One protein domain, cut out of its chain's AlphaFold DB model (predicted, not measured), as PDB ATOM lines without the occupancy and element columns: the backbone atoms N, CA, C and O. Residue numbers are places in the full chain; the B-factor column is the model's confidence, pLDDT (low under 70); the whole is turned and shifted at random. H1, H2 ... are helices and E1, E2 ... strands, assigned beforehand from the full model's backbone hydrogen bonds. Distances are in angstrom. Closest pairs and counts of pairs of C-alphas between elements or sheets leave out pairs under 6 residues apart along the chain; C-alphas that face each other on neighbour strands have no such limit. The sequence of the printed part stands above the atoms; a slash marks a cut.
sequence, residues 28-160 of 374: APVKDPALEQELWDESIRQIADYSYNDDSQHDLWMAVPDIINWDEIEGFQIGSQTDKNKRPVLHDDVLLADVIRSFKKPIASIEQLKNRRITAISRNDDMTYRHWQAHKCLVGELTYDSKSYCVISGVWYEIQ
ATOM      1  N   ALA A  28     -10.991  22.857 -37.972       90.75
ATOM      2  CA  ALA A  28     -11.159  22.332 -39.325       90.75
ATOM      3  C   ALA A  28     -12.494  22.782 -39.929       90.75
ATOM      4  O   ALA A  28     -13.506  22.740 -39.236       90.75
ATOM      5  N   PRO A  29     -12.542  23.183 -41.214       93.25
ATOM      6  CA  PRO A  29     -13.806  23.530 -41.850       93.25
ATOM      7  C   PRO A  29     -14.729  22.309 -41.888       93.25
ATOM      8  O   PRO A  29     -14.293  21.203 -42.229       93.25
ATOM      9  N   VAL A  30     -16.009  22.522 -41.586       96.19
ATOM     10  CA  VAL A  30     -17.055  21.510 -41.751       96.19
ATOM     11  C   VAL A  30     -17.246  21.273 -43.248       96.19
ATOM     12  O   VAL A  30     -17.561  22.192 -43.998       96.19
ATOM     13  N   LYS A  31     -16.983  20.042 -43.701       93.88
ATOM     14  CA  LYS A  31     -17.051  19.663 -45.126       93.88
ATOM     15  C   LYS A  31     -18.312  18.892 -45.494       93.88
ATOM     16  O   LYS A  31     -18.599  18.769 -46.681       93.88
ATOM     17  N   ASP A  32     -18.998  18.326 -44.504       96.44
ATOM     18  CA  ASP A  32     -20.246  17.597 -44.706       96.44
ATOM     19  C   ASP A  32     -21.397  18.603 -44.881       96.44
ATOM     20  O   ASP A  32     -21.716  19.315 -43.925       96.44
ATOM     21  N   PRO A  33     -22.029  18.681 -46.069       95.94
ATOM     22  CA  PRO A  33     -23.118  19.620 -46.312       95.94
ATOM     23  C   PRO A  33     -24.354  19.366 -45.442       95.94
ATOM     24  O   PRO A  33     -25.104  20.305 -45.185       95.94
ATOM     25  N   ALA A  34     -24.588  18.123 -45.004       97.12
ATOM     26  CA  ALA A  34     -25.715  17.805 -44.130       97.12
ATOM     27  C   ALA A  34     -25.497  18.414 -42.740       97.12
ATOM     28  O   ALA A  34     -26.350  19.154 -42.254       97.12
ATOM     29  N   LEU A  35     -24.310  18.199 -42.166       97.19
ATOM     30  CA  LEU A  35     -23.920  18.811 -40.897       97.19
ATOM     31  C   LEU A  35     -23.879  20.343 -40.995       97.19
ATOM     32  O   LEU A  35     -24.345  21.028 -40.092       97.19
ATOM     33  N   GLU A  36     -23.362  20.906 -42.093       96.69
ATOM     34  CA  GLU A  36     -23.376  22.362 -42.292       96.69
ATOM     35  C   GLU A  36     -24.809  22.920 -42.247       96.69
ATOM     36  O   GLU A  36     -25.055  23.948 -41.614       96.69
ATOM     37  N   GLN A  37     -25.763  22.235 -42.886       96.25
ATOM     38  CA  GLN A  37     -27.169  22.629 -42.857       96.25
ATOM     39  C   GLN A  37     -27.763  22.526 -41.446       96.25
ATOM     40  O   GLN A  37     -28.448  23.453 -41.021       96.25
ATOM     41  N   GLU A  38     -27.467  21.459 -40.701       97.06
ATOM     42  CA  GLU A  38     -27.915  21.291 -39.312       97.06
ATOM     43  C   GLU A  38     -27.399  22.413 -38.398       97.06
ATOM     44  O   GLU A  38     -28.164  22.974 -37.611       97.06
ATOM     45  N   LEU A  39     -26.125  22.796 -38.542       96.94
ATOM     46  CA  LEU A  39     -25.529  23.915 -37.805       96.94
ATOM     47  C   LEU A  39     -26.181  25.250 -38.177       96.94
ATOM     48  O   LEU A  39     -26.443  26.081 -37.304       96.94
ATOM     49  N   TRP A  40     -26.480  25.464 -39.462       96.62
ATOM     50  CA  TRP A  40     -27.238  26.638 -39.884       96.62
ATOM     51  C   TRP A  40     -28.638  26.648 -39.271       96.62
ATOM     52  O   TRP A  40     -29.012  27.658 -38.682       96.62
ATOM     53  N   ASP A  41     -29.382  25.549 -39.332       94.94
ATOM     54  CA  ASP A  41     -30.736  25.455 -38.777       94.94
ATOM     55  C   ASP A  41     -30.748  25.689 -37.256       94.94
ATOM     56  O   ASP A  41     -31.602  26.412 -36.736       94.94
ATOM     57  N   GLU A  42     -29.764  25.138 -36.543       94.19
ATOM     58  CA  GLU A  42     -29.530  25.388 -35.120       94.19
ATOM     59  C   GLU A  42     -29.238  26.864 -34.838       94.19
ATOM     60  O   GLU A  42     -29.897  27.475 -33.996       94.19
ATOM     61  N   SER A  43     -28.311  27.470 -35.585       93.38
ATOM     62  CA  SER A  43     -27.968  28.885 -35.416       93.38
ATOM     63  C   SER A  43     -29.161  29.803 -35.684       93.38
ATOM     64  O   SER A  43     -29.393  30.745 -34.931       93.38
ATOM     65  N   ILE A  44     -29.969  29.502 -36.711       93.38
ATOM     66  CA  ILE A  44     -31.185  30.250 -37.022       93.38
ATOM     67  C   ILE A  44     -32.182  30.136 -35.876       93.38
ATOM     68  O   ILE A  44     -32.754  31.147 -35.478       93.38
ATOM     69  N   ARG A  45     -32.365  28.939 -35.314       90.44
ATOM     70  CA  ARG A  45     -33.264  28.732 -34.177       90.44
ATOM     71  C   ARG A  45     -32.836  29.534 -32.951       90.44
ATOM     72  O   ARG A  45     -33.699  30.107 -32.299       90.44
ATOM     73  N   GLN A  46     -31.535  29.624 -32.673       87.38
ATOM     74  CA  GLN A  46     -31.027  30.424 -31.556       87.38
ATOM     75  C   GLN A  46     -31.219  31.928 -31.771       87.38
ATOM     76  O   GLN A  46     -31.532  32.632 -30.821       87.38
ATOM     77  N   ILE A  47     -31.082  32.437 -32.999       87.81
ATOM     78  CA  ILE A  47     -31.234  33.879 -33.272       87.81
ATOM     79  C   ILE A  47     -32.669  34.302 -33.632       87.81
ATOM     80  O   ILE A  47     -32.939  35.498 -33.737       87.81
ATOM     81  N   ALA A  48     -33.591  33.363 -33.872       82.75
ATOM     82  CA  ALA A  48     -34.951  33.668 -34.326       82.75
ATOM     83  C   ALA A  48     -35.773  34.435 -33.277       82.75
ATOM     84  O   ALA A  48     -36.527  35.337 -33.645       82.75
ATOM     85  N   ASP A  49     -35.575  34.125 -31.993       69.75
ATOM     86  CA  ASP A  49     -36.268  34.754 -30.858       69.75
ATOM     87  C   ASP A  49     -35.467  35.910 -30.233       69.75
ATOM     88  O   ASP A  49     -35.762  36.388 -29.135       69.75
ATOM     89  N   TYR A  50     -34.440  36.385 -30.938       69.75
ATOM     90  CA  TYR A  50     -33.529  37.396 -30.434       69.75
ATOM     91  C   TYR A  50     -34.243  38.734 -30.161       69.75
ATOM     92  O   TYR A  50     -34.865  39.335 -31.044       69.75
ATOM     93  N   SER A  51     -34.091  39.255 -28.940       60.50
ATOM     94  CA  SER A  51     -34.666  40.528 -28.488       60.50
ATOM     95  C   SER A  51     -33.571  41.551 -28.183       60.50
ATOM     96  O   SER A  51     -32.575  41.227 -27.554       60.50
ATOM     97  N   TYR A  52     -33.774  42.822 -28.557       53.06
ATOM     98  CA  TYR A  52     -32.834  43.916 -28.242       53.06
ATOM     99  C   TYR A  52     -32.641  44.115 -26.729       53.06
ATOM    100  O   TYR A  52     -31.572  44.515 -26.280       53.06
ATOM    101  N   ASN A  53     -33.677  43.801 -25.945       50.97
ATOM    102  CA  ASN A  53     -33.631  43.863 -24.483       50.97
ATOM    103  C   ASN A  53     -32.943  42.633 -23.864       50.97
ATOM    104  O   ASN A  53     -32.711  42.622 -22.659       50.97
ATOM    105  N   ASP A  54     -32.639  41.613 -24.674       51.06
ATOM    106  CA  ASP A  54     -31.965  40.378 -24.278       51.06
ATOM    107  C   ASP A  54     -30.911  39.952 -25.321       51.06
ATOM    108  O   ASP A  54     -30.880  38.836 -25.836       51.06
ATOM    109  N   ASP A  55     -29.972  40.857 -25.593       50.59
ATOM    110  CA  ASP A  55     -28.700  40.538 -26.252       50.59
ATOM    111  C   ASP A  55     -27.729  39.823 -25.280       50.59
ATOM    112  O   ASP A  55     -26.501  39.880 -25.406       50.59
ATOM    113  N   SER A  56     -28.261  39.226 -24.206       46.16
ATOM    114  CA  SER A  56     -27.485  38.742 -23.065       46.16
ATOM    115  C   SER A  56     -27.180  37.240 -23.122       46.16
ATOM    116  O   SER A  56     -26.266  36.789 -22.432       46.16
ATOM    117  N   GLN A  57     -27.860  36.496 -24.005       51.06
ATOM    118  CA  GLN A  57     -27.840  35.023 -24.024       51.06
ATOM    119  C   GLN A  57     -27.224  34.362 -25.264       51.06
ATOM    120  O   GLN A  57     -27.200  33.140 -25.338       51.06
ATOM    121  N   HIS A  58     -26.729  35.129 -26.237       62.97
ATOM    122  CA  HIS A  58     -26.358  34.555 -27.533       62.97
ATOM    123  C   HIS A  58     -24.838  34.551 -27.715       62.97
ATOM    124  O   HIS A  58     -24.189  35.588 -27.529       62.97
ATOM    125  N   ASP A  59     -24.308  33.381 -28.083       78.81
ATOM    126  CA  ASP A  59     -22.917  33.146 -28.508       78.81
ATOM    127  C   ASP A  59     -22.722  33.411 -30.012       78.81
ATOM    128  O   ASP A  59     -21.636  33.229 -30.557       78.81
ATOM    129  N   LEU A  60     -23.786  33.876 -30.675       85.38
ATOM    130  CA  LEU A  60     -23.833  34.296 -32.068       85.38
ATOM    131  C   LEU A  60     -24.101  35.799 -32.139       85.38
ATOM    132  O   LEU A  60     -25.030  36.315 -31.514       85.38
ATOM    133  N   TRP A  61     -23.310  36.498 -32.941       83.25
ATOM    134  CA  TRP A  61     -23.429  37.929 -33.191       83.25
ATOM    135  C   TRP A  61     -23.163  38.240 -34.664       83.25
ATOM    136  O   TRP A  61     -22.943  37.343 -35.482       83.25
ATOM    137  N   MET A  62     -23.212  39.524 -35.023       85.06
ATOM    138  CA  MET A  62     -22.846  39.967 -36.361       85.06
ATOM    139  C   MET A  62     -21.657  40.919 -36.363       85.06
ATOM    140  O   MET A  62     -21.555  41.790 -35.510       85.06
ATOM    141  N   ALA A  63     -20.760  40.710 -37.322       82.50
ATOM    142  CA  ALA A  63     -19.578  41.521 -37.584       82.50
ATOM    143  C   ALA A  63     -19.300  41.525 -39.091       82.50
ATOM    144  O   ALA A  63     -19.549  40.534 -39.779       82.50
ATOM    145  N   VAL A  64     -18.754  42.607 -39.644       83.56
ATOM    146  CA  VAL A  64     -18.284  42.566 -41.038       83.56
ATOM    147  C   VAL A  64     -17.053  41.652 -41.159       83.56
ATOM    148  O   VAL A  64     -16.167  41.713 -40.308       83.56
ATOM    149  N   PRO A  65     -16.966  40.798 -42.196       79.69
ATOM    150  CA  PRO A  65     -15.901  39.794 -42.297       79.69
ATOM    151  C   PRO A  65     -14.545  40.362 -42.741       79.69
ATOM    152  O   PRO A  65     -13.527  39.682 -42.632       79.69
ATOM    153  N   ASP A  66     -14.520  41.590 -43.263       77.50
ATOM    154  CA  ASP A  66     -13.327  42.190 -43.854       77.50
ATOM    155  C   ASP A  66     -12.719  43.260 -42.945       77.50
ATOM    156  O   ASP A  66     -13.428  44.025 -42.293       77.50
ATOM    157  N   ILE A  67     -11.393  43.396 -43.007       70.12
ATOM    158  CA  ILE A  67     -10.694  44.562 -42.463       70.12
ATOM    159  C   ILE A  67     -11.025  45.762 -43.359       70.12
ATOM    160  O   ILE A  67     -10.618  45.810 -44.524       70.12
ATOM    161  N   ILE A  68     -11.773  46.721 -42.818       70.12
ATOM    162  CA  ILE A  68     -12.159  47.963 -43.496       70.12
ATOM    163  C   ILE A  68     -11.592  49.177 -42.759       70.12
ATOM    164  O   ILE A  68     -11.372  49.134 -41.548       70.12
ATOM    165  N   ASN A  69     -11.345  50.265 -43.492       70.06
ATOM    166  CA  ASN A  69     -10.930  51.526 -42.890       70.06
ATOM    167  C   ASN A  69     -12.152  52.243 -42.300       70.06
ATOM    168  O   ASN A  69     -12.879  52.920 -43.021       70.06
ATOM    169  N   TRP A  70     -12.376  52.093 -40.994       66.25
ATOM    170  CA  TRP A  70     -13.518  52.680 -40.285       66.25
ATOM    171  C   TRP A  70     -13.613  54.207 -40.414       66.25
ATOM    172  O   TRP A  70     -14.720  54.738 -40.440       66.25
ATOM    173  N   ASP A  71     -12.485  54.910 -40.582       67.25
ATOM    174  CA  ASP A  71     -12.469  56.368 -40.773       67.25
ATOM    175  C   ASP A  71     -13.173  56.802 -42.074       67.25
ATOM    176  O   ASP A  71     -13.665  57.929 -42.176       67.25
ATOM    177  N   GLU A  72     -13.239  55.916 -43.071       74.88
ATOM    178  CA  GLU A  72     -13.903  56.161 -44.357       74.88
ATOM    179  C   GLU A  72     -15.394  55.798 -44.335       74.88
ATOM    180  O   GLU A  72     -16.107  56.120 -45.285       74.88
ATOM    181  N   ILE A  73     -15.886  55.157 -43.270       77.69
ATOM    182  CA  ILE A  73     -17.264  54.665 -43.178       77.69
ATOM    183  C   ILE A  73     -18.148  55.676 -42.437       77.69
ATOM    184  O   ILE A  73     -17.812  56.169 -41.356       77.69
ATOM    185  N   GLU A  74     -19.293  56.006 -43.034       83.25
ATOM    186  CA  GLU A  74     -20.357  56.774 -42.385       83.25
ATOM    187  C   GLU A  74     -21.204  55.877 -41.480       83.25
ATOM    188  O   GLU A  74     -21.453  56.237 -40.334       83.25
ATOM    189  N   GLY A  75     -21.596  54.707 -41.992       83.19
ATOM    190  CA  GLY A  75     -22.358  53.685 -41.280       83.19
ATOM    191  C   GLY A  75     -22.770  52.531 -42.199       83.19
ATOM    192  O   GLY A  75     -22.371  52.462 -43.367       83.19
ATOM    193  N   PHE A  76     -23.592  51.623 -41.681       88.81
ATOM    194  CA  PHE A  76     -24.059  50.425 -42.374       88.81
ATOM    195  C   PHE A  76     -25.557  50.479 -42.647       88.81
ATOM    196  O   PHE A  76     -26.371  50.648 -41.744       88.81
ATOM    197  N   GLN A  77     -25.939  50.256 -43.898       94.00
ATOM    198  CA  GLN A  77     -27.325  50.053 -44.290       94.00
ATOM    199  C   GLN A  77     -27.653  48.556 -44.322       94.00
ATOM    200  O   GLN A  77     -26.986  47.773 -45.006       94.00
ATOM    201  N   ILE A  78     -28.733  48.160 -43.646       93.69
ATOM    202  CA  ILE A  78     -29.231  46.781 -43.651       93.69
ATOM    203  C   ILE A  78     -30.358  46.642 -44.683       93.69
ATOM    204  O   ILE A  78     -31.419  47.265 -44.608       93.69
ATOM    205  N   GLY A  79     -30.139  45.787 -45.679       91.06
ATOM    206  CA  GLY A  79     -31.044  45.564 -46.800       91.06
ATOM    207  C   GLY A  79     -31.260  46.835 -47.618       91.06
ATOM    208  O   GLY A  79     -30.349  47.335 -48.268       91.06
ATOM    209  N   SER A  80     -32.495  47.328 -47.613       87.81
ATOM    210  CA  SER A  80     -32.889  48.577 -48.278       87.81
ATOM    211  C   SER A  80     -33.728  49.431 -47.330       87.81
ATOM    212  O   SER A  80     -34.706  50.046 -47.745       87.81
ATOM    213  N   GLN A  81     -33.399  49.394 -46.032       86.88
ATOM    214  CA  GLN A  81     -34.065  50.216 -45.029       86.88
ATOM    215  C   GLN A  81     -33.868  51.696 -45.365       86.88
ATOM    216  O   GLN A  81     -32.741  52.151 -45.585       86.88
ATOM    217  N   THR A  82     -34.979  52.432 -45.408       85.88
ATOM    218  CA  THR A  82     -34.992  53.878 -45.610       85.88
ATOM    219  C   THR A  82     -35.891  54.562 -44.591       85.88
ATOM    220  O   THR A  82     -36.905  53.994 -44.184       85.88
ATOM    221  N   ASP A  83     -35.546  55.789 -44.217       84.94
ATOM    222  CA  ASP A  83     -36.374  56.641 -43.372       84.94
ATOM    223  C   ASP A  83     -37.646  57.118 -44.109       84.94
ATOM    224  O   ASP A  83     -37.877  56.834 -45.291       84.94
ATOM    225  N   LYS A  84     -38.476  57.903 -43.413       83.62
ATOM    226  CA  LYS A  84     -39.692  58.521 -43.976       83.62
ATOM    227  C   LYS A  84     -39.436  59.413 -45.202       83.62
ATOM    228  O   LYS A  84     -40.357  59.658 -45.976       83.62
ATOM    229  N   ASN A  85     -38.202  59.881 -45.390       85.94
ATOM    230  CA  ASN A  85     -37.773  60.718 -46.507       85.94
ATOM    231  C   ASN A  85     -37.072  59.910 -47.616       85.94
ATOM    232  O   ASN A  85     -36.492  60.509 -48.521       85.94
ATOM    233  N   LYS A  86     -37.127  58.569 -47.569       83.00
ATOM    234  CA  LYS A  86     -36.459  57.643 -48.503       83.00
ATOM    235  C   LYS A  86     -34.926  57.715 -48.481       83.00
ATOM    236  O   LYS A  86     -34.286  57.291 -49.442       83.00
ATOM    237  N   ARG A  87     -34.326  58.222 -47.404       81.31
ATOM    238  CA  ARG A  87     -32.871  58.179 -47.202       81.31
ATOM    239  C   ARG A  87     -32.475  56.861 -46.545       81.31
ATOM    240  O   ARG A  87     -33.253  56.375 -45.726       81.31
ATOM    241  N   PRO A  88     -31.313  56.270 -46.873       84.31
ATOM    242  CA  PRO A  88     -30.804  55.092 -46.178       84.31
ATOM    243  C   PRO A  88     -30.832  55.265 -44.656       84.31
ATOM    244  O   PRO A  88     -30.405  56.296 -44.145       84.31
ATOM    245  N   VAL A  89     -31.334  54.260 -43.935       88.44
ATOM    246  CA  VAL A  89     -31.125  54.182 -42.483       88.44
ATOM    247  C   VAL A  89     -29.744  53.584 -42.263       88.44
ATOM    248  O   VAL A  89     -29.498  52.454 -42.690       88.44
ATOM    249  N   LEU A  90     -28.860  54.360 -41.639       87.38
ATOM    250  CA  LEU A  90     -27.504  53.946 -41.305       87.38
ATOM    251  C   LEU A  90     -27.428  53.560 -39.831       87.38
ATOM    252  O   LEU A  90     -27.973  54.254 -38.973       87.38
ATOM    253  N   HIS A  91     -26.744  52.455 -39.573       81.06
ATOM    254  CA  HIS A  91     -26.388  51.968 -38.247       81.06
ATOM    255  C   HIS A  91     -24.886  52.157 -38.044       81.06
ATOM    256  O   HIS A  91     -24.120  51.962 -38.987       81.06
ATOM    257  N   ASP A  92     -24.457  52.515 -36.837       70.62
ATOM    258  CA  ASP A  92     -23.028  52.701 -36.545       70.62
ATOM    259  C   ASP A  92     -22.253  51.369 -36.606       70.62
ATOM    260  O   ASP A  92     -21.081  51.348 -36.976       70.62
ATOM    261  N   ASP A  93     -22.926  50.254 -36.303       75.81
ATOM    262  CA  ASP A  93     -22.380  48.896 -36.344       75.81
ATOM    263  C   ASP A  93     -23.434  47.889 -36.849       75.81
ATOM    264  O   ASP A  93     -24.629  48.184 -36.947       75.81
ATOM    265  N   VAL A  94     -22.993  46.681 -37.192       82.19
ATOM    266  CA  VAL A  94     -23.838  45.587 -37.671       82.19
ATOM    267  C   VAL A  94     -24.300  44.735 -36.491       82.19
ATOM    268  O   VAL A  94     -23.759  43.665 -36.223       82.19
ATOM    269  N   LEU A  95     -25.342  45.177 -35.794       82.31
ATOM    270  CA  LEU A  95     -25.902  44.406 -34.686       82.31
ATOM    271  C   LEU A  95     -26.879  43.338 -35.190       82.31
ATOM    272  O   LEU A  95     -27.750  43.605 -36.027       82.31
ATOM    273  N   LEU A  96     -26.791  42.131 -34.621       84.94
ATOM    274  CA  LEU A  96     -27.701  41.023 -34.930       84.94
ATOM    275  C   LEU A  96     -29.166  41.459 -34.770       84.94
ATOM    276  O   LEU A  96     -29.978  41.236 -35.664       84.94
ATOM    277  N   ALA A  97     -29.472  42.181 -33.691       82.00
ATOM    278  CA  ALA A  97     -30.788  42.745 -33.405       82.00
ATOM    279  C   ALA A  97     -31.390  43.544 -34.574       82.00
ATOM    280  O   ALA A  97     -32.561  43.372 -34.920       82.00
ATOM    281  N   ASP A  98     -30.597  44.446 -35.160       85.62
ATOM    282  CA  ASP A  98     -31.030  45.310 -36.258       85.62
ATOM    283  C   ASP A  98     -31.221  44.501 -37.540       85.62
ATOM    284  O   ASP A  98     -32.161  44.742 -38.308       85.62
ATOM    285  N   VAL A  99     -30.391  43.473 -37.738       89.56
ATOM    286  CA  VAL A  99     -30.532  42.544 -38.857       89.56
ATOM    287  C   VAL A  99     -31.800  41.708 -38.727       89.56
ATOM    288  O   VAL A  99     -32.564  41.672 -39.694       89.56
ATOM    289  N   ILE A 100     -32.095  41.119 -37.561       89.38
ATOM    290  CA  ILE A 100     -33.343  40.372 -37.319       89.38
ATOM    291  C   ILE A 100     -34.566  41.274 -37.555       89.38
ATOM    292  O   ILE A 100     -35.457  40.924 -38.334       89.38
ATOM    293  N   ARG A 101     -34.571  42.490 -36.989       87.19
ATOM    294  CA  ARG A 101     -35.657  43.478 -37.165       87.19
ATOM    295  C   ARG A 101     -35.824  43.968 -38.606       87.19
ATOM    296  O   ARG A 101     -36.879  44.489 -38.963       87.19
ATOM    297  N   SER A 102     -34.822  43.791 -39.469       89.81
ATOM    298  CA  SER A 102     -34.928  44.147 -40.892       89.81
ATOM    299  C   SER A 102     -35.818  43.204 -41.715       89.81
ATOM    300  O   SER A 102     -36.157  43.500 -42.872       89.81
ATOM    301  N   PHE A 103     -36.197  42.046 -41.167       89.69
ATOM    302  CA  PHE A 103     -37.068  41.090 -41.840       89.69
ATOM    303  C   PHE A 103     -38.547  41.347 -41.535       89.69
ATOM    304  O   PHE A 103     -38.951  41.542 -40.399       89.69
ATOM    305  N   LYS A 104     -39.383  41.310 -42.584       87.38
ATOM    306  CA  LYS A 104     -40.848  41.447 -42.457       87.38
ATOM    307  C   LYS A 104     -41.512  40.234 -41.800       87.38
ATOM    308  O   LYS A 104     -42.641  40.328 -41.336       87.38
ATOM    309  N   LYS A 105     -40.854  39.081 -41.872       88.56
ATOM    310  CA  LYS A 105     -41.271  37.816 -41.271       88.56
ATOM    311  C   LYS A 105     -40.127  37.332 -40.382       88.56
ATOM    312  O   LYS A 105     -38.982  37.619 -40.746       88.56
ATOM    313  N   PRO A 106     -40.411  36.588 -39.301       88.50
ATOM    314  CA  PRO A 106     -39.374  35.941 -38.506       88.50
ATOM    315  C   PRO A 106     -38.391  35.159 -39.382       88.50
ATOM    316  O   PRO A 106     -38.753  34.666 -40.460       88.50
ATOM    317  N   ILE A 107     -37.136  35.088 -38.947       90.75
ATOM    318  CA  ILE A 107     -36.133  34.282 -39.639       90.75
ATOM    319  C   ILE A 107     -36.402  32.814 -39.327       90.75
ATOM    320  O   ILE A 107     -36.528  32.435 -38.172       90.75
ATOM    321  N   ALA A 108     -36.512  32.011 -40.377       91.56
ATOM    322  CA  ALA A 108     -36.775  30.581 -40.314       91.56
ATOM    323  C   ALA A 108     -35.742  29.763 -41.102       91.56
ATOM    324  O   ALA A 108     -35.700  28.549 -40.945       91.56
ATOM    325  N   SER A 109     -34.920  30.397 -41.948       93.56
ATOM    326  CA  SER A 109     -33.849  29.706 -42.669       93.56
ATOM    327  C   SER A 109     -32.670  30.613 -43.037       93.56
ATOM    328  O   SER A 109     -32.783  31.844 -43.111       93.56
ATOM    329  N   ILE A 110     -31.527  29.989 -43.327       95.00
ATOM    330  CA  ILE A 110     -30.286  30.661 -43.733       95.00
ATOM    331  C   ILE A 110     -30.420  31.424 -45.059       95.00
ATOM    332  O   ILE A 110     -29.761  32.443 -45.277       95.00
ATOM    333  N   GLU A 111     -31.321  31.000 -45.942       95.81
ATOM    334  CA  GLU A 111     -31.619  31.651 -47.220       95.81
ATOM    335  C   GLU A 111     -32.101  33.089 -47.011       95.81
ATOM    336  O   GLU A 111     -31.789  33.968 -47.817       95.81
ATOM    337  N   GLN A 112     -32.821  33.368 -45.919       94.81
ATOM    338  CA  GLN A 112     -33.223  34.733 -45.582       94.81
ATOM    339  C   GLN A 112     -31.996  35.618 -45.325       94.81
ATOM    340  O   GLN A 112     -31.929  36.731 -45.852       94.81
ATOM    341  N   LEU A 113     -30.994  35.119 -44.595       94.94
ATOM    342  CA  LEU A 113     -29.741  35.841 -44.356       94.94
ATOM    343  C   LEU A 113     -28.872  35.942 -45.619       94.94
ATOM    344  O   LEU A 113     -28.287  36.995 -45.870       94.94
ATOM    345  N   LYS A 114     -28.810  34.898 -46.456       95.62
ATOM    346  CA  LYS A 114     -28.104  34.930 -47.755       95.62
ATOM    347  C   LYS A 114     -28.674  36.003 -48.694       95.62
ATOM    348  O   LYS A 114     -27.921  36.682 -49.388       95.62
ATOM    349  N   ASN A 115     -29.990  36.215 -48.655       95.00
ATOM    350  CA  ASN A 115     -30.688  37.220 -49.462       95.00
ATOM    351  C   ASN A 115     -30.694  38.631 -48.848       95.00
ATOM    352  O   ASN A 115     -31.122  39.590 -49.497       95.00
ATOM    353  N   ARG A 116     -30.226  38.791 -47.606       94.94
ATOM    354  CA  ARG A 116     -30.103  40.092 -46.946       94.94
ATOM    355  C   ARG A 116     -28.709  40.658 -47.177       94.94
ATOM    356  O   ARG A 116     -27.716  39.987 -46.930       94.94
ATOM    357  N   ARG A 117     -28.633  41.911 -47.627       96.00
ATOM    358  CA  ARG A 117     -27.362  42.631 -47.797       96.00
ATOM    359  C   ARG A 117     -27.082  43.530 -46.601       96.00
ATOM    360  O   ARG A 117     -28.013  44.108 -46.055       96.00
ATOM    361  N   ILE A 118     -25.814  43.662 -46.248       94.81
ATOM    362  CA  ILE A 118     -25.287  44.683 -45.344       94.81
ATOM    363  C   ILE A 118     -24.336  45.530 -46.180       94.81
ATOM    364  O   ILE A 118     -23.440  44.980 -46.822       94.81
ATOM    365  N   THR A 119     -24.554  46.839 -46.219       94.12
ATOM    366  CA  THR A 119     -23.828  47.761 -47.098       94.12
ATOM    367  C   THR A 119     -23.143  48.824 -46.254       94.12
ATOM    368  O   THR A 119     -23.823  49.578 -45.572       94.12
ATOM    369  N   ALA A 120     -21.818  48.906 -46.316       90.56
ATOM    370  CA  ALA A 120     -21.073  50.021 -45.744       90.56
ATOM    371  C   ALA A 120     -21.176  51.234 -46.677       90.56
ATOM    372  O   ALA A 120     -20.922  51.113 -47.882       90.56
ATOM    373  N   ILE A 121     -21.543  52.388 -46.125       89.38
ATOM    374  CA  ILE A 121     -21.652  53.660 -46.843       89.38
ATOM    375  C   ILE A 121     -20.439  54.525 -46.508       89.38
ATOM    376  O   ILE A 121     -20.024  54.609 -45.354       89.38
ATOM    377  N   SER A 122     -19.840  55.112 -47.538       86.50
ATOM    378  CA  SER A 122     -18.669  55.979 -47.442       86.50
ATOM    379  C   SER A 122     -19.055  57.348 -46.889       86.50
ATOM    380  O   SER A 122     -19.995  57.968 -47.368       86.50
ATOM    381  N   ARG A 123     -18.268  57.852 -45.936       79.25
ATOM    382  CA  ARG A 123     -18.412  59.200 -45.358       79.25
ATOM    383  C   ARG A 123     -18.018  60.318 -46.324       79.25
ATOM    384  O   ARG A 123     -18.333  61.480 -46.082       79.25
ATOM    385  N   ASN A 124     -17.260  59.998 -47.371       79.69
ATOM    386  CA  ASN A 124     -16.681  61.007 -48.257       79.69
ATOM    387  C   ASN A 124     -17.642  61.450 -49.365       79.69
ATOM    388  O   ASN A 124     -17.570  62.593 -49.815       79.69
ATOM    389  N   ASP A 125     -18.485  60.539 -49.841       81.31
ATOM    390  CA  ASP A 125     -19.291  60.715 -51.051       81.31
ATOM    391  C   ASP A 125     -20.686  60.073 -50.965       81.31
ATOM    392  O   ASP A 125     -21.392  60.037 -51.972       81.31
ATOM    393  N   ASP A 126     -21.086  59.572 -49.791       76.94
ATOM    394  CA  ASP A 126     -22.344  58.858 -49.525       76.94
ATOM    395  C   ASP A 126     -22.569  57.632 -50.441       76.94
ATOM    396  O   ASP A 126     -23.684  57.113 -50.575       76.94
ATOM    397  N   MET A 127     -21.510  57.138 -51.093       85.69
ATOM    398  CA  MET A 127     -21.571  55.994 -52.000       85.69
ATOM    399  C   MET A 127     -21.363  54.675 -51.255       85.69
ATOM    400  O   MET A 127     -20.818  54.610 -50.154       85.69
ATOM    401  N   THR A 128     -21.776  53.570 -51.881       86.50
ATOM    402  CA  THR A 128     -21.458  52.232 -51.368       86.50
ATOM    403  C   THR A 128     -19.947  52.021 -51.348       86.50
ATOM    404  O   THR A 128     -19.321  51.936 -52.402       86.50
ATOM    405  N   TYR A 129     -19.389  51.853 -50.150       84.81
ATOM    406  CA  TYR A 129     -17.996  51.475 -49.951       84.81
ATOM    407  C   TYR A 129     -17.790  49.986 -50.244       84.81
ATOM    408  O   TYR A 129     -16.940  49.585 -51.040       84.81
ATOM    409  N   ARG A 130     -18.608  49.139 -49.605       90.44
ATOM    410  CA  ARG A 130     -18.584  47.676 -49.748       90.44
ATOM    411  C   ARG A 130     -19.918  47.078 -49.308       90.44
ATOM    412  O   ARG A 130     -20.708  47.734 -48.635       90.44
ATOM    413  N   HIS A 131     -20.189  45.835 -49.694       93.56
ATOM    414  CA  HIS A 131     -21.358  45.102 -49.224       93.56
ATOM    415  C   HIS A 131     -21.058  43.621 -48.982       93.56
ATOM    416  O   HIS A 131     -20.199  43.036 -49.643       93.56
ATOM    417  N   TRP A 132     -21.846  43.007 -48.103       94.81
ATOM    418  CA  TRP A 132     -21.788  41.588 -47.758       94.81
ATOM    419  C   TRP A 132     -23.193  40.994 -47.682       94.81
ATOM    420  O   TRP A 132     -24.183  41.709 -47.528       94.81
ATOM    421  N   GLN A 133     -23.288  39.672 -47.803       96.44
ATOM    422  CA  GLN A 133     -24.515  38.952 -47.461       96.44
ATOM    423  C   GLN A 133     -24.545  38.728 -45.949       96.44
ATOM    424  O   GLN A 133     -23.508  38.403 -45.376       96.44
ATOM    425  N   ALA A 134     -25.711  38.844 -45.314       94.56
ATOM    426  CA  ALA A 134     -25.813  38.838 -43.856       94.56
ATOM    427  C   ALA A 134     -25.303  37.542 -43.216       94.56
ATOM    428  O   ALA A 134     -24.693  37.595 -42.158       94.56
ATOM    429  N   HIS A 135     -25.442  36.393 -43.886       95.19
ATOM    430  CA  HIS A 135     -24.876  35.136 -43.384       95.19
ATOM    431  C   HIS A 135     -23.342  35.162 -43.254       95.19
ATOM    432  O   HIS A 135     -22.796  34.498 -42.382       95.19
ATOM    433  N   LYS A 136     -22.637  35.945 -44.086       94.00
ATOM    434  CA  LYS A 136     -21.179  36.120 -43.972       94.00
ATOM    435  C   LYS A 136     -20.786  37.010 -42.806       94.00
ATOM    436  O   LYS A 136     -19.627  37.006 -42.414       94.00
ATOM    437  N   CYS A 137     -21.737  37.788 -42.306       90.81
ATOM    438  CA  CYS A 137     -21.543  38.618 -41.139       90.81
ATOM    439  C   CYS A 137     -21.885  37.882 -39.847       90.81
ATOM    440  O   CYS A 137     -21.569  38.410 -38.794       90.81
ATOM    441  N   LEU A 138     -22.508  36.697 -39.895       91.12
ATOM    442  CA  LEU A 138     -22.725  35.909 -38.687       91.12
ATOM    443  C   LEU A 138     -21.383  35.362 -38.196       91.12
ATOM    444  O   LEU A 138     -20.652  34.711 -38.949       91.12
ATOM    445  N   VAL A 139     -21.080  35.647 -36.937       87.69
ATOM    446  CA  VAL A 139     -19.892  35.162 -36.248       87.69
ATOM    447  C   VAL A 139     -20.325  34.593 -34.909       87.69
ATOM    448  O   VAL A 139     -21.200  35.157 -34.255       87.69
ATOM    449  N   GLY A 140     -19.729  33.483 -34.499       87.88
ATOM    450  CA  GLY A 140     -19.924  32.999 -33.144       87.88
ATOM    451  C   GLY A 140     -19.629  31.539 -32.934       87.88
ATOM    452  O   GLY A 140     -18.987  30.901 -33.768       87.88
ATOM    453  N   GLU A 141     -20.073  31.046 -31.788       88.94
ATOM    454  CA  GLU A 141     -19.857  29.685 -31.320       88.94
ATOM    455  C   GLU A 141     -21.179  28.943 -31.208       88.94
ATOM    456  O   GLU A 141     -22.227  29.526 -30.929       88.94
ATOM    457  N   LEU A 142     -21.120  27.637 -31.431       91.62
ATOM    458  CA  LEU A 142     -22.261  26.758 -31.307       91.62
ATOM    459  C   LEU A 142     -21.815  25.401 -30.777       91.62
ATOM    460  O   LEU A 142     -20.917  24.774 -31.334       91.62
ATOM    461  N   THR A 143     -22.473  24.923 -29.726       92.00
ATOM    462  CA  THR A 143     -22.349  23.523 -29.311       92.00
ATOM    463  C   THR A 143     -23.486  22.724 -29.933       92.00
ATOM    464  O   THR A 143     -24.653  23.024 -29.692       92.00
ATOM    465  N   TYR A 144     -23.147  21.709 -30.724       93.62
ATOM    466  CA  TYR A 144     -24.103  20.833 -31.397       93.62
ATOM    467  C   TYR A 144     -23.612  19.387 -31.315       93.62
ATOM    468  O   TYR A 144     -22.437  19.119 -31.551       93.62
ATOM    469  N   ASP A 145     -24.487  18.462 -30.919       92.06
ATOM    470  CA  ASP A 145     -24.156  17.042 -30.706       92.06
ATOM    471  C   ASP A 145     -22.867  16.813 -29.881       92.06
ATOM    472  O   ASP A 145     -21.968  16.059 -30.246       92.06
ATOM    473  N   SER A 146     -22.743  17.529 -28.756       90.56
ATOM    474  CA  SER A 146     -21.578  17.488 -27.847       90.56
ATOM    475  C   SER A 146     -20.234  17.913 -28.461       90.56
ATOM    476  O   SER A 146     -19.194  17.768 -27.819       90.56
ATOM    477  N   LYS A 147     -20.242  18.461 -29.677       94.31
ATOM    478  CA  LYS A 147     -19.082  19.056 -30.340       94.31
ATOM    479  C   LYS A 147     -19.206  20.570 -30.377       94.31
ATOM    480  O   LYS A 147     -20.306  21.121 -30.356       94.31
ATOM    481  N   SER A 148     -18.063  21.239 -30.449       94.31
ATOM    482  CA  SER A 148     -17.992  22.694 -30.503       94.31
ATOM    483  C   SER A 148     -17.652  23.152 -31.908       94.31
ATOM    484  O   SER A 148     -16.701  22.674 -32.526       94.31
ATOM    485  N   TYR A 149     -18.428  24.109 -32.391       94.69
ATOM    486  CA  TYR A 149     -18.283  24.702 -33.702       94.69
ATOM    487  C   TYR A 149     -18.186  26.212 -33.584       94.69
ATOM    488  O   TYR A 149     -18.675  26.814 -32.628       94.69
ATOM    489  N   CYS A 150     -17.595  26.837 -34.589       92.38
ATOM    490  CA  CYS A 150     -17.655  28.275 -34.752       92.38
ATOM    491  C   CYS A 150     -17.923  28.660 -36.202       92.38
ATOM    492  O   CYS A 150     -17.521  27.964 -37.136       92.38
ATOM    493  N   VAL A 151     -18.607  29.785 -36.385       92.38
ATOM    494  CA  VAL A 151     -18.888  30.368 -37.694       92.38
ATOM    495  C   VAL A 151     -18.137  31.680 -37.831       92.38
ATOM    496  O   VAL A 151     -18.121  32.502 -36.917       92.38
ATOM    497  N   ILE A 152     -17.485  31.871 -38.973       88.00
ATOM    498  CA  ILE A 152     -16.877  33.145 -39.352       88.00
ATOM    499  C   ILE A 152     -16.867  33.264 -40.872       88.00
ATOM    500  O   ILE A 152     -16.601  32.296 -41.587       88.00
ATOM    501  N   SER A 153     -17.186  34.454 -41.385       88.81
ATOM    502  CA  SER A 153     -17.194  34.736 -42.827       88.81
ATOM    503  C   SER A 153     -18.085  33.786 -43.644       88.81
ATOM    504  O   SER A 153     -17.847  33.567 -44.834       88.81
ATOM    505  N   GLY A 154     -19.132  33.241 -43.012       92.38
ATOM    506  CA  GLY A 154     -20.083  32.308 -43.618       92.38
ATOM    507  C   GLY A 154     -19.585  30.866 -43.742       92.38
ATOM    508  O   GLY A 154     -20.159  30.117 -44.525       92.38
ATOM    509  N   VAL A 155     -18.531  30.482 -43.015       93.94
ATOM    510  CA  VAL A 155     -17.987  29.116 -42.993       93.94
ATOM    511  C   VAL A 155     -18.024  28.577 -41.566       93.94
ATOM    512  O   VAL A 155     -17.590  29.267 -40.643       93.94
ATOM    513  N   TRP A 156     -18.523  27.350 -41.406       95.88
ATOM    514  CA  TRP A 156     -18.486  26.609 -40.146       95.88
ATOM    515  C   TRP A 156     -17.174  25.846 -39.987       95.88
ATOM    516  O   TRP A 156     -16.678  25.229 -40.933       95.88
ATOM    517  N   TYR A 157     -16.649  25.846 -38.769       93.38
ATOM    518  CA  TYR A 157     -15.470  25.092 -38.374       93.38
ATOM    519  C   TYR A 157     -15.779  24.252 -37.139       93.38
ATOM    520  O   TYR A 157     -16.419  24.739 -36.213       93.38
ATOM    521  N   GLU A 158     -15.309  23.007 -37.118       95.06
ATOM    522  CA  GLU A 158     -15.269  22.160 -35.925       95.06
ATOM    523  C   GLU A 158     -14.001  22.476 -35.127       95.06
ATOM    524  O   GLU A 158     -12.908  22.587 -35.694       95.06
ATOM    525  N   ILE A 159     -14.155  22.616 -33.813       93.88
ATOM    526  CA  ILE A 159     -13.073  22.876 -32.866       93.88
ATOM    527  C   ILE A 159     -12.821  21.593 -32.075       93.88
ATOM    528  O   ILE A 159     -13.734  21.060 -31.442       93.88
ATOM    529  N   GLN A 160     -11.576  21.110 -32.068       92.62
ATOM    530  CA  GLN A 160     -11.208  19.966 -31.231       92.62
ATOM    531  C   GLN A 160     -11.371  20.305 -29.739       92.62
ATOM    532  O   GLN A 160     -10.959  21.374 -29.279       92.62
TER     533      GLN A 160
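Overview. This is residues 28 to 160 of the 374 residues of an uncharacterized protein of Bifidobacterium longum subsp. longum GT15 (UniProt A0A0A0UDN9). Two lobes stand end to end along the longest axis, each built on a four-stranded antiparallel sheet, and the short helix H4 joins them in the middle, between E5 of one sheet and E6 of the other. In one lobe the long helix H1 crosses a face of the sheet E1 E6 E7 E8; the other lobe is the strongly twisted sheet E3 E2 E4 E5, and the short helices H2 and H3 lie near the junction of the two lobes. The printed part has 133 residues with four named helices and eight named strands, in the order H1 E1 E2 E3 H2 H3 E4 E5 H4 E6 E7 E8, and its class is mixed, helices and strands. It is compact, with a radius of gyration of the C-alphas of 15.5 A, yet elongated in outline, spanning 48 by 29 by 26 A.

Along the chain. The first helix, H1, residues 33 to 48, begins at C-alpha 33, (-23.118, 19.620, -46.312), and is 21.9 A long from first to last C-alpha. E1 is residues 60 to 62. E2, residues 73 to 82, spans 17.9 A and bends by 106 degrees at residue 79. E3 is residues 88 to 91, H2 residues 96 to 101 and H3 residues 110 to 114. E4, residues 117 to 122, spans 15.9 A, and E5, residues 128 to 133, spans 14.2 A. H4, residues 134 to 137, begins at C-alpha 134, (-25.813, 38.838, -43.856). E6, residues 138 to 144, spans 16.8 A, and E7, residues 147 to 152, spans 16.9 A. E8, residues 155 to 159, spans 12.9 A and ends at C-alpha 159, (-13.073, 22.876, -32.866).

Arrangement. E6, E7 and E8 form a meander, each strand the antiparallel neighbour of the one before; N 142 and O 149 are 2.8 A apart, N 157 and O 150 2.8 A. E1 is the edge strand beside E6, with N 61 and O 139 2.8 A apart. Residues 28 to 29 pair antiparallel with residues 157 to 158 of E8. H1 and H2 on one face of this sheet make two layers. H1 runs across the strands, at 73 degrees to E6 on the local plane, with a height over the sheet of 9.2 A; its closest C-alphas to E6 are those of Leu 39 and Tyr 144, 7.3 A. In the other sheet E2 is antiparallel to E4, with N 77 and O 119 2.8 A apart. E2 and E3 are a hairpin, with N 91 and O 76 2.8 A apart, and so are E4 and E5, with N 118 and O 132 2.8 A apart. E3, H2, H3 and E4 form a split strand-helix-strand unit, two strands running the same way with E2 between them, and its crossover is right-handed. H2 lies over E2; the C-alphas of Ile 78 and Val 99 are their closest, 6.5 A. H4 only grazes each sheet. It touches H3, closest at the C-alphas of Leu 113 and Ala 134, 5.0 A. H1 and H3 only just touch, with 3 pairs of C-alphas within 8 A, the closest those of Trp 40 and Ile 110, 6.3 A. H1, H2 and H3 have each O i to N i+4 pair within hydrogen-bond range, while H4 is too short for such a pair.

Size, cuts and confidence. The two C-alphas farthest apart are those of Asn 85 and Gln 160, 51.0 A. The first and last printed C-alphas, Ala 28 and Gln 160, are 8.4 A apart. The printed part has no cut. H1 to E1 is a long link of 11 residues. The mean pLDDT of the printed part is 86.1, and it is under 70 at residues 49 to 58 and 70 to 71.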